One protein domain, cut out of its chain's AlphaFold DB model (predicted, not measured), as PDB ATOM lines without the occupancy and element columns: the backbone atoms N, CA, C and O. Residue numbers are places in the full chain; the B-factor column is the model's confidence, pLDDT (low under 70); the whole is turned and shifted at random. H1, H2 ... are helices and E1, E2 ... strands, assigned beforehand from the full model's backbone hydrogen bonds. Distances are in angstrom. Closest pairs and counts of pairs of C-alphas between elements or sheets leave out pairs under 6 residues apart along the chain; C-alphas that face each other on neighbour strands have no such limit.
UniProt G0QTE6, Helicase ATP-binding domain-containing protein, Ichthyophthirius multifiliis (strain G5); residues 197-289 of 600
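What this domain is: This is residues 197 to 289 of the 600 residues of the protein "Helicase ATP-binding domain-containing protein" of Ichthyophthirius multifiliis (strain G5) (UniProt G0QTE6). Look first for a ribbon of two parallel strands, E1 and E2, with H1 and H2 packed near opposite ends of E2 and meeting crosswise. H3 folds back apart from H2, and residues 278 to 289 stick out. The 93 printed residues, with elements in the order E1, H1, E2, H2, H3, are mixed in class and only just loose, close to compact: radius of gyration of the C-alphas 15.1 A, spans 45 by 37 by 22 A.

Where its parts are: Find C-alpha 202 at (-10.696, 18.213, -22.899); E1, residues 202 to 209, runs 22.0 A from there. E2 is residues 239 to 246, 22.6 A; H1 220 to 230, 16.2 A; H2 250 to 270, 29.6 A. H3, 275 to 289, 22.7 A, ends at (13.024, 2.759, -36.365).

How they stand to each other: Between parallel E1 and E2, at 22 degrees, N 203 and O 239 are within hydrogen-bond range, 2.9 A. E1, H1, E2 form a strand-helix-strand unit, a helix between parallel neighbour strands, its crossover left-handed. H2, with residues 258 to 262 alone, touches H1, about perpendicular at 85 degrees; the closest C-alphas, Pro 220 and Leu 258, are 5.6 A apart. Every O i to N i+4 pair is within hydrogen-bond range in H2, 6 of 7 in H1 and 7 of 11 in H3.

The domain as a whole: The farthest C-alphas, of Gly 234 and Lys 289, are 45.1 A apart. The printed part has no cut and no long link. Look for pLDDT under 70 at residues 197 to 198, 211 to 215 and 272 to 289.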
ATOM      1  N   THR A 197     -22.566  22.219 -25.349       64.56
ATOM      2  CA  THR A 197     -21.619  23.131 -26.020       64.56
ATOM      3  C   THR A 197     -20.876  24.055 -25.054       64.56
ATOM      4  O   THR A 197     -19.859  24.633 -25.419       64.56
ATOM      5  N   GLU A 198     -21.365  24.180 -23.820       68.69
ATOM      6  CA  GLU A 198     -20.782  25.005 -22.757       68.69
ATOM      7  C   GLU A 198     -19.577  24.345 -22.069       68.69
ATOM      8  O   GLU A 198     -18.850  25.001 -21.326       68.69
ATOM      9  N   LEU A 199     -19.349  23.044 -22.295       70.25
ATOM     10  CA  LEU A 199     -18.235  22.353 -21.657       70.25
ATOM     11  C   LEU A 199     -16.897  22.777 -22.278       70.25
ATOM     12  O   LEU A 199     -16.715  22.654 -23.494       70.25
ATOM     13  N   PRO A 200     -15.909  23.176 -21.459       73.19
ATOM     14  CA  PRO A 200     -14.588  23.533 -21.951       73.19
ATOM     15  C   PRO A 200     -13.882  22.318 -22.566       73.19
ATOM     16  O   PRO A 200     -14.202  21.157 -22.281       73.19
ATOM     17  N   LEU A 201     -12.893  22.582 -23.424       74.12
ATOM     18  CA  LEU A 201     -12.157  21.536 -24.135       74.12
ATOM     19  C   LEU A 201     -11.509  20.535 -23.164       74.12
ATOM     20  O   LEU A 201     -11.027  20.893 -22.088       74.12
ATOM     21  N   LYS A 202     -11.456  19.267 -23.581       81.12
ATOM     22  CA  LYS A 202     -10.696  18.213 -22.899       81.12
ATOM     23  C   LYS A 202      -9.395  17.955 -23.654       81.12
ATOM     24  O   LYS A 202      -9.435  17.595 -24.830       81.12
ATOM     25  N   ARG A 203      -8.247  18.098 -22.986       81.75
ATOM     26  CA  ARG A 203      -6.914  17.841 -23.563       81.75
ATOM     27  C   ARG A 203      -6.299  16.591 -22.948       81.75
ATOM     28  O   ARG A 203      -6.305  16.431 -21.733       81.75
ATOM     29  N   ARG A 204      -5.755  15.709 -23.787       84.94
ATOM     30  CA  ARG A 204      -5.026  14.506 -23.358       84.94
ATOM     31  C   ARG A 204      -3.557  14.669 -23.713       84.94
ATOM     32  O   ARG A 204      -3.252  14.963 -24.866       84.94
ATOM     33  N   ARG A 205      -2.660  14.469 -22.749       83.56
ATOM     34  CA  ARG A 205      -1.210  14.522 -22.967       83.56
ATOM     35  C   ARG A 205      -0.552  13.242 -22.473       83.56
ATOM     36  O   ARG A 205      -0.782  12.820 -21.344       83.56
ATOM     37  N   LYS A 206       0.274  12.639 -23.325       84.62
ATOM     38  CA  LYS A 206       1.198  11.566 -22.950       84.62
ATOM     39  C   LYS A 206       2.473  12.207 -22.408       84.62
ATOM     40  O   LYS A 206       3.082  13.014 -23.102       84.62
ATOM     41  N   VAL A 207       2.857  11.851 -21.188       84.75
ATOM     42  CA  VAL A 207       4.075  12.333 -20.528       84.75
ATOM     43  C   VAL A 207       4.920  11.120 -20.184       84.75
ATOM     44  O   VAL A 207       4.478  10.250 -19.440       84.75
ATOM     45  N   VAL A 208       6.119  11.045 -20.753       82.56
ATOM     46  CA  VAL A 208       7.067   9.970 -20.450       82.56
ATOM     47  C   VAL A 208       7.880  10.372 -19.219       82.56
ATOM     48  O   VAL A 208       8.370  11.497 -19.154       82.56
ATOM     49  N   VAL A 209       7.992   9.480 -18.236       84.31
ATOM     50  CA  VAL A 209       8.693   9.719 -16.967       84.31
ATOM     51  C   VAL A 209       9.703   8.599 -16.732       84.31
ATOM     52  O   VAL A 209       9.465   7.453 -17.094       84.31
ATOM     53  N   LYS A 210      10.838   8.926 -16.114       76.19
ATOM     54  CA  LYS A 210      11.960   7.997 -15.893       76.19
ATOM     55  C   LYS A 210      11.790   7.050 -14.699       76.19
ATOM     56  O   LYS A 210      12.651   6.213 -14.467       76.19
ATOM     57  N   THR A 211      10.733   7.212 -13.913       69.38
ATOM     58  CA  THR A 211      10.497   6.461 -12.673       69.38
ATOM     59  C   THR A 211       9.263   5.583 -12.798       69.38
ATOM     60  O   THR A 211       8.379   5.877 -13.604       69.38
ATOM     61  N   ASP A 212       9.169   4.557 -11.953       60.38
ATOM     62  CA  ASP A 212       7.968   3.733 -11.846       60.38
ATOM     63  C   ASP A 212       6.757   4.582 -11.452       60.38
ATOM     64  O   ASP A 212       6.785   5.374 -10.504       60.38
ATOM     65  N   ILE A 213       5.677   4.425 -12.209       64.75
ATOM     66  CA  ILE A 213       4.435   5.169 -12.040       64.75
ATOM     67  C   ILE A 213       3.321   4.207 -11.642       64.75
ATOM     68  O   ILE A 213       3.332   3.010 -11.933       64.75
ATOM     69  N   LYS A 214       2.306   4.764 -10.981       64.38
ATOM     70  CA  LYS A 214       1.035   4.102 -10.704       64.38
ATOM     71  C   LYS A 214       0.485   3.392 -11.954       64.38
ATOM     72  O   LYS A 214       0.258   4.008 -12.991       64.38
ATOM     73  N   LYS A 215       0.214   2.098 -11.791       67.38
ATOM     74  CA  LYS A 215      -0.279   1.168 -12.814       67.38
ATOM     75  C   LYS A 215      -1.449   1.735 -13.636       67.38
ATOM     76  O   LYS A 215      -2.483   2.089 -13.069       67.38
ATOM     77  N   MET A 216      -1.300   1.755 -14.965       74.81
ATOM     78  CA  MET A 216      -2.396   2.037 -15.901       74.81
ATOM     79  C   MET A 216      -3.378   0.863 -16.008       74.81
ATOM     80  O   MET A 216      -3.001  -0.309 -15.914       74.81
ATOM     81  N   ASP A 217      -4.649   1.184 -16.259       81.38
ATOM     82  CA  ASP A 217      -5.681   0.192 -16.558       81.38
ATOM     83  C   ASP A 217      -5.530  -0.398 -17.965       81.38
ATOM     84  O   ASP A 217      -5.008   0.228 -18.875       81.38
ATOM     85  N   TRP A 218      -6.058  -1.607 -18.175       81.38
ATOM     86  CA  TRP A 218      -5.990  -2.312 -19.468       81.38
ATOM     87  C   TRP A 218      -7.227  -2.119 -20.362       81.38
ATOM     88  O   TRP A 218      -7.309  -2.706 -21.454       81.38
ATOM     89  N   THR A 219      -8.204  -1.333 -19.893       81.62
ATOM     90  CA  THR A 219      -9.512  -1.135 -20.536       81.62
ATOM     91  C   THR A 219      -9.746   0.348 -20.845       81.62
ATOM     92  O   THR A 219      -9.914   1.130 -19.908       81.62
ATOM     93  N   PRO A 220      -9.842   0.744 -22.131       83.06
ATOM     94  CA  PRO A 220      -9.986   2.150 -22.522       83.06
ATOM     95  C   PRO A 220     -11.226   2.823 -21.936       83.06
ATOM     96  O   PRO A 220     -11.165   3.965 -21.488       83.06
ATOM     97  N   ALA A 221     -12.348   2.103 -21.878       81.69
ATOM     98  CA  ALA A 221     -13.584   2.647 -21.340       81.69
ATOM     99  C   ALA A 221     -13.468   3.062 -19.866       81.69
ATOM    100  O   ALA A 221     -14.022   4.088 -19.498       81.69
ATOM    101  N   ILE A 222     -12.712   2.339 -19.032       81.69
ATOM    102  CA  ILE A 222     -12.509   2.718 -17.621       81.69
ATOM    103  C   ILE A 222     -11.754   4.050 -17.537       81.69
ATOM    104  O   ILE A 222     -12.143   4.943 -16.785       81.69
ATOM    105  N   MET A 223     -10.731   4.220 -18.374       82.56
ATOM    106  CA  MET A 223      -9.963   5.463 -18.458       82.56
ATOM    107  C   MET A 223     -10.851   6.614 -18.935       82.56
ATOM    108  O   MET A 223     -10.893   7.667 -18.304       82.56
ATOM    109  N   GLN A 224     -11.656   6.391 -19.978       82.75
ATOM    110  CA  GLN A 224     -12.614   7.381 -20.467       82.75
ATOM    111  C   GLN A 224     -13.648   7.767 -19.400       82.75
ATOM    112  O   GLN A 224     -13.983   8.942 -19.274       82.75
ATOM    113  N   GLN A 225     -14.146   6.802 -18.622       82.75
ATOM    114  CA  GLN A 225     -15.067   7.058 -17.516       82.75
ATOM    115  C   GLN A 225     -14.419   7.900 -16.416       82.75
ATOM    116  O   GLN A 225     -15.080   8.782 -15.868       82.75
ATOM    117  N   ALA A 226     -13.145   7.651 -16.104       83.81
ATOM    118  CA  ALA A 226     -12.388   8.442 -15.141       83.81
ATOM    119  C   ALA A 226     -12.219   9.895 -15.618       83.81
ATOM    120  O   ALA A 226     -12.521  10.819 -14.866       83.81
ATOM    121  N   GLU A 227     -11.848  10.112 -16.884       86.06
ATOM    122  CA  GLU A 227     -11.801  11.456 -17.483       86.06
ATOM    123  C   GLU A 227     -13.172  12.151 -17.437       86.06
ATOM    124  O   GLU A 227     -13.294  13.322 -17.079       86.06
ATOM    125  N   ASP A 228     -14.231  11.411 -17.775       83.19
ATOM    126  CA  ASP A 228     -15.613  11.885 -17.778       83.19
ATOM    127  C   ASP A 228     -16.160  12.169 -16.368       83.19
ATOM    128  O   ASP A 228     -17.285  12.659 -16.266       83.19
ATOM    129  N   ARG A 229     -15.429  11.866 -15.284       81.56
ATOM    130  CA  ARG A 229     -15.764  12.338 -13.925       81.56
ATOM    131  C   ARG A 229     -15.334  13.784 -13.703       81.56
ATOM    132  O   ARG A 229     -16.096  14.524 -13.095       81.56
ATOM    133  N   ALA A 230     -14.173  14.178 -14.223       83.75
ATOM    134  CA  ALA A 230     -13.674  15.554 -14.142       83.75
ATOM    135  C   ALA A 230     -14.304  16.474 -15.204       83.75
ATOM    136  O   ALA A 230     -14.466  17.674 -14.989       83.75
ATOM    137  N   HIS A 231     -14.675  15.911 -16.358       83.38
ATOM    138  CA  HIS A 231     -15.338  16.621 -17.454       83.38
ATOM    139  C   HIS A 231     -16.857  16.404 -17.393       83.38
ATOM    140  O   HIS A 231     -17.390  15.542 -18.092       83.38
ATOM    141  N   ARG A 232     -17.571  17.120 -16.519       79.38
ATOM    142  CA  ARG A 232     -19.038  17.016 -16.348       79.38
ATOM    143  C   ARG A 232     -19.706  18.386 -16.343       79.38
ATOM    144  O   ARG A 232     -19.026  19.394 -16.210       79.38
ATOM    145  N   VAL A 233     -21.035  18.393 -16.492       74.00
ATOM    146  CA  VAL A 233     -21.875  19.597 -16.358       74.00
ATOM    147  C   VAL A 233     -21.520  20.324 -15.058       74.00
ATOM    148  O   VAL A 233     -21.385  19.678 -14.020       74.00
ATOM    149  N   GLY A 234     -21.322  21.641 -15.142       75.12
ATOM    150  CA  GLY A 234     -20.816  22.479 -14.050       75.12
ATOM    151  C   GLY A 234     -19.301  22.721 -14.079       75.12
ATOM    152  O   GLY A 234     -18.809  23.556 -13.326       75.12
ATOM    153  N   GLN A 235     -18.549  22.040 -14.951       78.88
ATOM    154  CA  GLN A 235     -17.128  22.318 -15.146       78.88
ATOM    155  C   GLN A 235     -16.924  23.622 -15.930       78.88
ATOM    156  O   GLN A 235     -17.361  23.739 -17.070       78.88
ATOM    157  N   ILE A 236     -16.182  24.550 -15.331       80.56
ATOM    158  CA  ILE A 236     -15.833  25.862 -15.896       80.56
ATOM    159  C   ILE A 236     -14.425  25.892 -16.511       80.56
ATOM    160  O   ILE A 236     -14.160  26.678 -17.417       80.56
ATOM    161  N   GLY A 237     -13.513  25.030 -16.049       81.00
ATOM    162  CA  GLY A 237     -12.115  25.002 -16.488       81.00
ATOM    163  C   GLY A 237     -11.809  23.918 -17.523       81.00
ATOM    164  O   GLY A 237     -12.408  22.843 -17.519       81.00
ATOM    165  N   CYS A 238     -10.824  24.173 -18.393       83.75
ATOM    166  CA  CYS A 238     -10.289  23.162 -19.311       83.75
ATOM    167  C   CYS A 238      -9.785  21.946 -18.523       83.75
ATOM    168  O   CYS A 238      -8.942  22.079 -17.638       83.75
ATOM    169  N   VAL A 239     -10.270  20.753 -18.872       86.75
ATOM    170  CA  VAL A 239      -9.833  19.512 -18.222       86.75
ATOM    171  C   VAL A 239      -8.614  18.980 -18.955       86.75
ATOM    172  O   VAL A 239      -8.683  18.653 -20.144       86.75
ATOM    173  N   GLU A 240      -7.501  18.874 -18.238       86.94
ATOM    174  CA  GLU A 240      -6.260  18.313 -18.752       86.94
ATOM    175  C   GLU A 240      -5.979  16.946 -18.123       86.94
ATOM    176  O   GLU A 240      -5.896  16.799 -16.905       86.94
ATOM    177  N   CYS A 241      -5.871  15.923 -18.967       86.56
ATOM    178  CA  CYS A 241      -5.622  14.547 -18.556       86.56
ATOM    179  C   CYS A 241      -4.194  14.149 -18.937       86.56
ATOM    180  O   CYS A 241      -3.860  14.074 -20.125       86.56
ATOM    181  N   PHE A 242      -3.370  13.865 -17.929       85.81
ATOM    182  CA  PHE A 242      -1.990  13.422 -18.107       85.81
ATOM    183  C   PHE A 242      -1.883  11.901 -17.997       85.81
ATOM    184  O   PHE A 242      -2.223  11.308 -16.974       85.81
ATOM    185  N   TYR A 243      -1.371  11.281 -19.054       85.31
ATOM    186  CA  TYR A 243      -1.010   9.871 -19.104       85.31
ATOM    187  C   TYR A 243       0.484   9.735 -18.862       85.31
ATOM    188  O   TYR A 243       1.286   9.927 -19.776       85.31
ATOM    189  N   LEU A 244       0.838   9.442 -17.615       85.31
ATOM    190  CA  LEU A 244       2.212   9.240 -17.174       85.31
ATOM    191  C   LEU A 244       2.681   7.833 -17.578       85.31
ATOM    192  O   LEU A 244       2.101   6.854 -17.121       85.31
ATOM    193  N   ILE A 245       3.699   7.727 -18.431       82.81
ATOM    194  CA  ILE A 245       4.210   6.461 -18.980       82.81
ATOM    195  C   ILE A 245       5.675   6.297 -18.586       82.81
ATOM    196  O   ILE A 245       6.475   7.184 -18.876       82.81
ATOM    197  N   GLY A 246       6.030   5.168 -17.971       82.25
ATOM    198  CA  GLY A 246       7.424   4.852 -17.675       82.25
ATOM    199  C   GLY A 246       8.262   4.701 -18.950       82.25
ATOM    200  O   GLY A 246       7.862   4.034 -19.907       82.25
ATOM    201  N   GLU A 247       9.429   5.337 -18.986       79.19
ATOM    202  CA  GLU A 247      10.405   5.138 -20.057       79.19
ATOM    203  C   GLU A 247      10.984   3.718 -19.979       79.19
ATOM    204  O   GLU A 247      11.378   3.264 -18.909       79.19
ATOM    205  N   ASN A 248      11.042   3.008 -21.111       77.88
ATOM    206  CA  ASN A 248      11.510   1.617 -21.193       77.88
ATOM    207  C   ASN A 248      10.735   0.615 -20.310       77.88
ATOM    208  O   ASN A 248      11.226  -0.485 -20.055       77.88
ATOM    209  N   THR A 249       9.516   0.951 -19.882       80.19
ATOM    210  CA  THR A 249       8.642   0.033 -19.141       80.19
ATOM    211  C   THR A 249       7.571  -0.584 -20.045       80.19
ATOM    212  O   THR A 249       7.337  -0.169 -21.186       80.19
ATOM    213  N   LEU A 250       6.855  -1.580 -19.513       81.19
ATOM    214  CA  LEU A 250       5.684  -2.168 -20.168       81.19
ATOM    215  C   LEU A 250       4.553  -1.151 -20.415       81.19
ATOM    216  O   LEU A 250       3.670  -1.423 -21.231       81.19
ATOM    217  N   ASP A 251       4.570   0.020 -19.773       79.56
ATOM    218  CA  ASP A 251       3.504   1.021 -19.877       79.56
ATOM    219  C   ASP A 251       3.339   1.555 -21.301       79.56
ATOM    220  O   ASP A 251       2.214   1.789 -21.745       79.56
ATOM    221  N   GLN A 252       4.433   1.687 -22.062       80.00
ATOM    222  CA  GLN A 252       4.355   2.114 -23.460       80.00
ATOM    223  C   GLN A 252       3.586   1.095 -24.310       80.00
ATOM    224  O   GLN A 252       2.707   1.462 -25.091       80.00
ATOM    225  N   TYR A 253       3.861  -0.192 -24.103       80.94
ATOM    226  CA  TYR A 253       3.141  -1.272 -24.771       80.94
ATOM    227  C   TYR A 253       1.658  -1.307 -24.373       80.94
ATOM    228  O   TYR A 253       0.788  -1.512 -25.228       80.94
ATOM    229  N   ILE A 254       1.356  -1.087 -23.089       81.94
ATOM    230  CA  ILE A 254      -0.018  -1.014 -22.573       81.94
ATOM    231  C   ILE A 254      -0.765   0.146 -23.233       81.94
ATOM    232  O   ILE A 254      -1.864  -0.059 -23.751       81.94
ATOM    233  N   TYR A 255      -0.155   1.330 -23.280       83.81
ATOM    234  CA  TYR A 255      -0.727   2.526 -23.893       83.81
ATOM    235  C   TYR A 255      -1.045   2.326 -25.380       83.81
ATOM    236  O   TYR A 255      -2.161   2.605 -25.827       83.81
ATOM    237  N   ASP A 256      -0.119   1.747 -26.145       82.81
ATOM    238  CA  ASP A 256      -0.346   1.462 -27.563       82.81
ATOM    239  C   ASP A 256      -1.471   0.431 -27.760       82.81
ATOM    240  O   ASP A 256      -2.297   0.551 -28.671       82.81
ATOM    241  N   LYS A 257      -1.563  -0.577 -26.881       82.56
ATOM    242  CA  LYS A 257      -2.684  -1.531 -26.884       82.56
ATOM    243  C   LYS A 257      -4.017  -0.877 -26.528       82.56
ATOM    244  O   LYS A 257      -5.033  -1.242 -27.122       82.56
ATOM    245  N   LEU A 258      -4.038   0.049 -25.574       82.94
ATOM    246  CA  LEU A 258      -5.239   0.793 -25.197       82.94
ATOM    247  C   LEU A 258      -5.759   1.627 -26.365       82.94
ATOM    248  O   LEU A 258      -6.946   1.545 -26.669       82.94
ATOM    249  N   ASN A 259      -4.877   2.336 -27.069       84.06
ATOM    250  CA  ASN A 259      -5.252   3.120 -28.247       84.06
ATOM    251  C   ASN A 259      -5.854   2.236 -29.342       84.06
ATOM    252  O   ASN A 259      -6.928   2.537 -29.854       84.06
ATOM    253  N   ARG A 260      -5.239   1.082 -29.638       83.06
ATOM    254  CA  ARG A 260      -5.803   0.122 -30.604       83.06
ATOM    255  C   ARG A 260      -7.202  -0.355 -30.207       83.06
ATOM    256  O   ARG A 260      -8.098  -0.376 -31.044       83.06
ATOM    257  N   LYS A 261      -7.410  -0.714 -28.934       83.56
ATOM    258  CA  LYS A 261      -8.736  -1.112 -28.425       83.56
ATOM    259  C   LYS A 261      -9.743   0.038 -28.503       83.56
ATOM    260  O   LYS A 261     -10.887  -0.191 -28.873       83.56
ATOM    261  N   SER A 262      -9.322   1.259 -28.168       82.88
ATOM    262  CA  SER A 262     -10.170   2.451 -28.243       82.88
ATOM    263  C   SER A 262     -10.641   2.703 -29.673       82.88
ATOM    264  O   SER A 262     -11.821   2.958 -29.882       82.88
ATOM    265  N   ASN A 263      -9.749   2.549 -30.654       82.50
ATOM    266  CA  ASN A 263     -10.078   2.734 -32.066       82.50
ATOM    267  C   ASN A 263     -11.119   1.717 -32.550       82.50
ATOM    268  O   ASN A 263     -12.055   2.091 -33.247       82.50
ATOM    269  N   ILE A 264     -10.999   0.451 -32.138       83.44
ATOM    270  CA  ILE A 264     -11.995  -0.590 -32.449       83.44
ATOM    271  C   ILE A 264     -13.357  -0.233 -31.844       83.44
ATOM    272  O   ILE A 264     -14.387  -0.347 -32.497       83.44
ATOM    273  N   VAL A 265     -13.381   0.208 -30.586       82.56
ATOM    274  CA  VAL A 265     -14.629   0.620 -29.927       82.56
ATOM    275  C   VAL A 265     -15.252   1.819 -30.646       82.56
ATOM    276  O   VAL A 265     -16.464   1.852 -30.842       82.56
ATOM    277  N   GLN A 266     -14.437   2.783 -31.072       83.12
ATOM    278  CA  GLN A 266     -14.899   3.982 -31.762       83.12
ATOM    279  C   GLN A 266     -15.399   3.692 -33.183       83.12
ATOM    280  O   GLN A 266     -16.393   4.284 -33.589       83.12
ATOM    281  N   SER A 267     -14.801   2.749 -33.916       83.56
ATOM    282  CA  SER A 267     -15.328   2.352 -35.228       83.56
ATOM    283  C   SER A 267     -16.691   1.665 -35.110       83.56
ATOM    284  O   SER A 267     -17.607   1.995 -35.853       83.56
ATOM    285  N   ILE A 268     -16.873   0.792 -34.115       85.19
ATOM    286  CA  ILE A 268     -18.154   0.102 -33.877       85.19
ATOM    287  C   ILE A 268     -19.242   1.078 -33.409       85.19
ATOM    288  O   ILE A 268     -20.408   0.955 -33.781       85.19
ATOM    289  N   ILE A 269     -18.898   2.033 -32.543       84.00
ATOM    290  CA  ILE A 269     -19.896   2.892 -31.896       84.00
ATOM    291  C   ILE A 269     -20.161   4.178 -32.684       84.00
ATOM    292  O   ILE A 269     -21.312   4.603 -32.748       84.00
ATOM    293  N   ASP A 270     -19.127   4.794 -33.254       81.00
ATOM    294  CA  ASP A 270     -19.193   6.114 -33.891       81.00
ATOM    295  C   ASP A 270     -18.980   6.045 -35.424       81.00
ATOM    296  O   ASP A 270     -19.052   7.076 -36.088       81.00
ATOM    297  N   GLY A 271     -18.738   4.856 -36.000       71.19
ATOM    298  CA  GLY A 271     -18.696   4.641 -37.454       71.19
ATOM    299  C   GLY A 271     -17.469   5.227 -38.159       71.19
ATOM    300  O   GLY A 271     -17.484   5.416 -39.372       71.19
ATOM    301  N   GLN A 272     -16.407   5.563 -37.420       62.44
ATOM    302  CA  GLN A 272     -15.191   6.115 -38.020       62.44
ATOM    303  C   GLN A 272     -14.383   5.004 -38.702       62.44
ATOM    304  O   GLN A 272     -13.840   4.117 -38.038       62.44
ATOM    305  N   SER A 273     -14.297   5.065 -40.034       46.81
ATOM    306  CA  SER A 273     -13.540   4.121 -40.855       46.81
ATOM    307  C   SER A 273     -12.072   4.094 -40.426       46.81
ATOM    308  O   SER A 273     -11.385   5.116 -40.393       46.81
ATOM    309  N   SER A 274     -11.565   2.897 -40.144       41.41
ATOM    310  CA  SER A 274     -10.173   2.646 -39.736       41.41
ATOM    311  C   SER A 274      -9.103   3.075 -40.765       41.41
ATOM    312  O   SER A 274      -7.914   3.092 -40.439       41.41
ATOM    313  N   ASN A 275      -9.508   3.494 -41.971       32.06
ATOM    314  CA  ASN A 275      -8.622   3.838 -43.086       32.06
ATOM    315  C   ASN A 275      -7.856   5.165 -42.938       32.06
ATOM    316  O   ASN A 275      -6.807   5.305 -43.557       32.06
ATOM    317  N   ASN A 276      -8.295   6.107 -42.095       30.34
ATOM    318  CA  ASN A 276      -7.582   7.390 -41.947       30.34
ATOM    319  C   ASN A 276      -6.460   7.377 -40.894       30.34
ATOM    320  O   ASN A 276      -5.682   8.325 -40.821       30.34
ATOM    321  N   PHE A 277      -6.332   6.314 -40.097       35.38
ATOM    322  CA  PHE A 277      -5.340   6.251 -39.012       35.38
ATOM    323  C   PHE A 277      -4.191   5.274 -39.262       35.38
ATOM    324  O   PHE A 277      -3.139   5.409 -38.633       35.38
ATOM    325  N   SER A 278      -4.349   4.318 -40.184       32.12
ATOM    326  CA  SER A 278      -3.259   3.428 -40.599       32.12
ATOM    327  C   SER A 278      -2.127   4.206 -41.273       32.12
ATOM    328  O   SER A 278      -0.971   3.915 -40.991       32.12
ATOM    329  N   LEU A 279      -2.430   5.244 -42.061       30.39
ATOM    330  CA  LEU A 279      -1.422   6.105 -42.696       30.39
ATOM    331  C   LEU A 279      -0.626   6.931 -41.669       30.39
ATOM    332  O   LEU A 279       0.600   6.875 -41.674       30.39
ATOM    333  N   GLN A 280      -1.290   7.567 -40.696       30.70
ATOM    334  CA  GLN A 280      -0.601   8.341 -39.648       30.70
ATOM    335  C   GLN A 280       0.189   7.465 -38.654       30.70
ATOM    336  O   GLN A 280       1.224   7.886 -38.140       30.70
ATOM    337  N   GLN A 281      -0.265   6.236 -38.363       34.53
ATOM    338  CA  GLN A 281       0.475   5.306 -37.492       34.53
ATOM    339  C   GLN A 281       1.609   4.570 -38.214       34.53
ATOM    340  O   GLN A 281       2.618   4.261 -37.572       34.53
ATOM    341  N   LEU A 282       1.478   4.308 -39.520       30.67
ATOM    342  CA  LEU A 282       2.575   3.783 -40.334       30.67
ATOM    343  C   LEU A 282       3.695   4.820 -40.458       30.67
ATOM    344  O   LEU A 282       4.840   4.438 -40.253       30.67
ATOM    345  N   GLU A 283       3.370   6.104 -40.648       30.70
ATOM    346  CA  GLU A 283       4.347   7.208 -40.655       30.70
ATOM    347  C   GLU A 283       5.080   7.357 -39.309       30.70
ATOM    348  O   GLU A 283       6.290   7.570 -39.271       30.70
ATOM    349  N   PHE A 284       4.402   7.175 -38.170       30.81
ATOM    350  CA  PHE A 284       5.035   7.369 -36.857       30.81
ATOM    351  C   PHE A 284       5.900   6.178 -36.398       30.81
ATOM    352  O   PHE A 284       6.899   6.364 -35.698       30.81
ATOM    353  N   GLN A 285       5.544   4.945 -36.787       27.91
ATOM    354  CA  GLN A 285       6.324   3.740 -36.463       27.91
ATOM    355  C   GLN A 285       7.466   3.473 -37.455       27.91
ATOM    356  O   GLN A 285       8.470   2.874 -37.057       27.91
ATOM    357  N   SER A 286       7.354   3.931 -38.709       28.67
ATOM    358  CA  SER A 286       8.470   3.918 -39.660       28.67
ATOM    359  C   SER A 286       9.551   4.920 -39.255       28.67
ATOM    360  O   SER A 286      10.722   4.549 -39.236       28.67
ATOM    361  N   ASN A 287       9.175   6.124 -38.810       32.84
ATOM    362  CA  ASN A 287      10.138   7.201 -38.555       32.84
ATOM    363  C   ASN A 287      11.095   6.901 -37.384       32.84
ATOM    364  O   ASN A 287      12.303   7.052 -37.537       32.84
ATOM    365  N   GLN A 288      10.629   6.331 -36.266       33.25
ATOM    366  CA  GLN A 288      11.507   6.093 -35.101       33.25
ATOM    367  C   GLN A 288      12.449   4.880 -35.227       33.25
ATOM    368  O   GLN A 288      13.490   4.833 -34.568       33.25
ATOM    369  N   LYS A 289      12.113   3.882 -36.060       32.44
ATOM    370  CA  LYS A 289      13.024   2.759 -36.365       32.44
ATOM    371  C   LYS A 289      13.948   3.057 -37.549       32.44
ATOM    372  O   LYS A 289      15.028   2.475 -37.607       32.44
TER     373      LYS A 289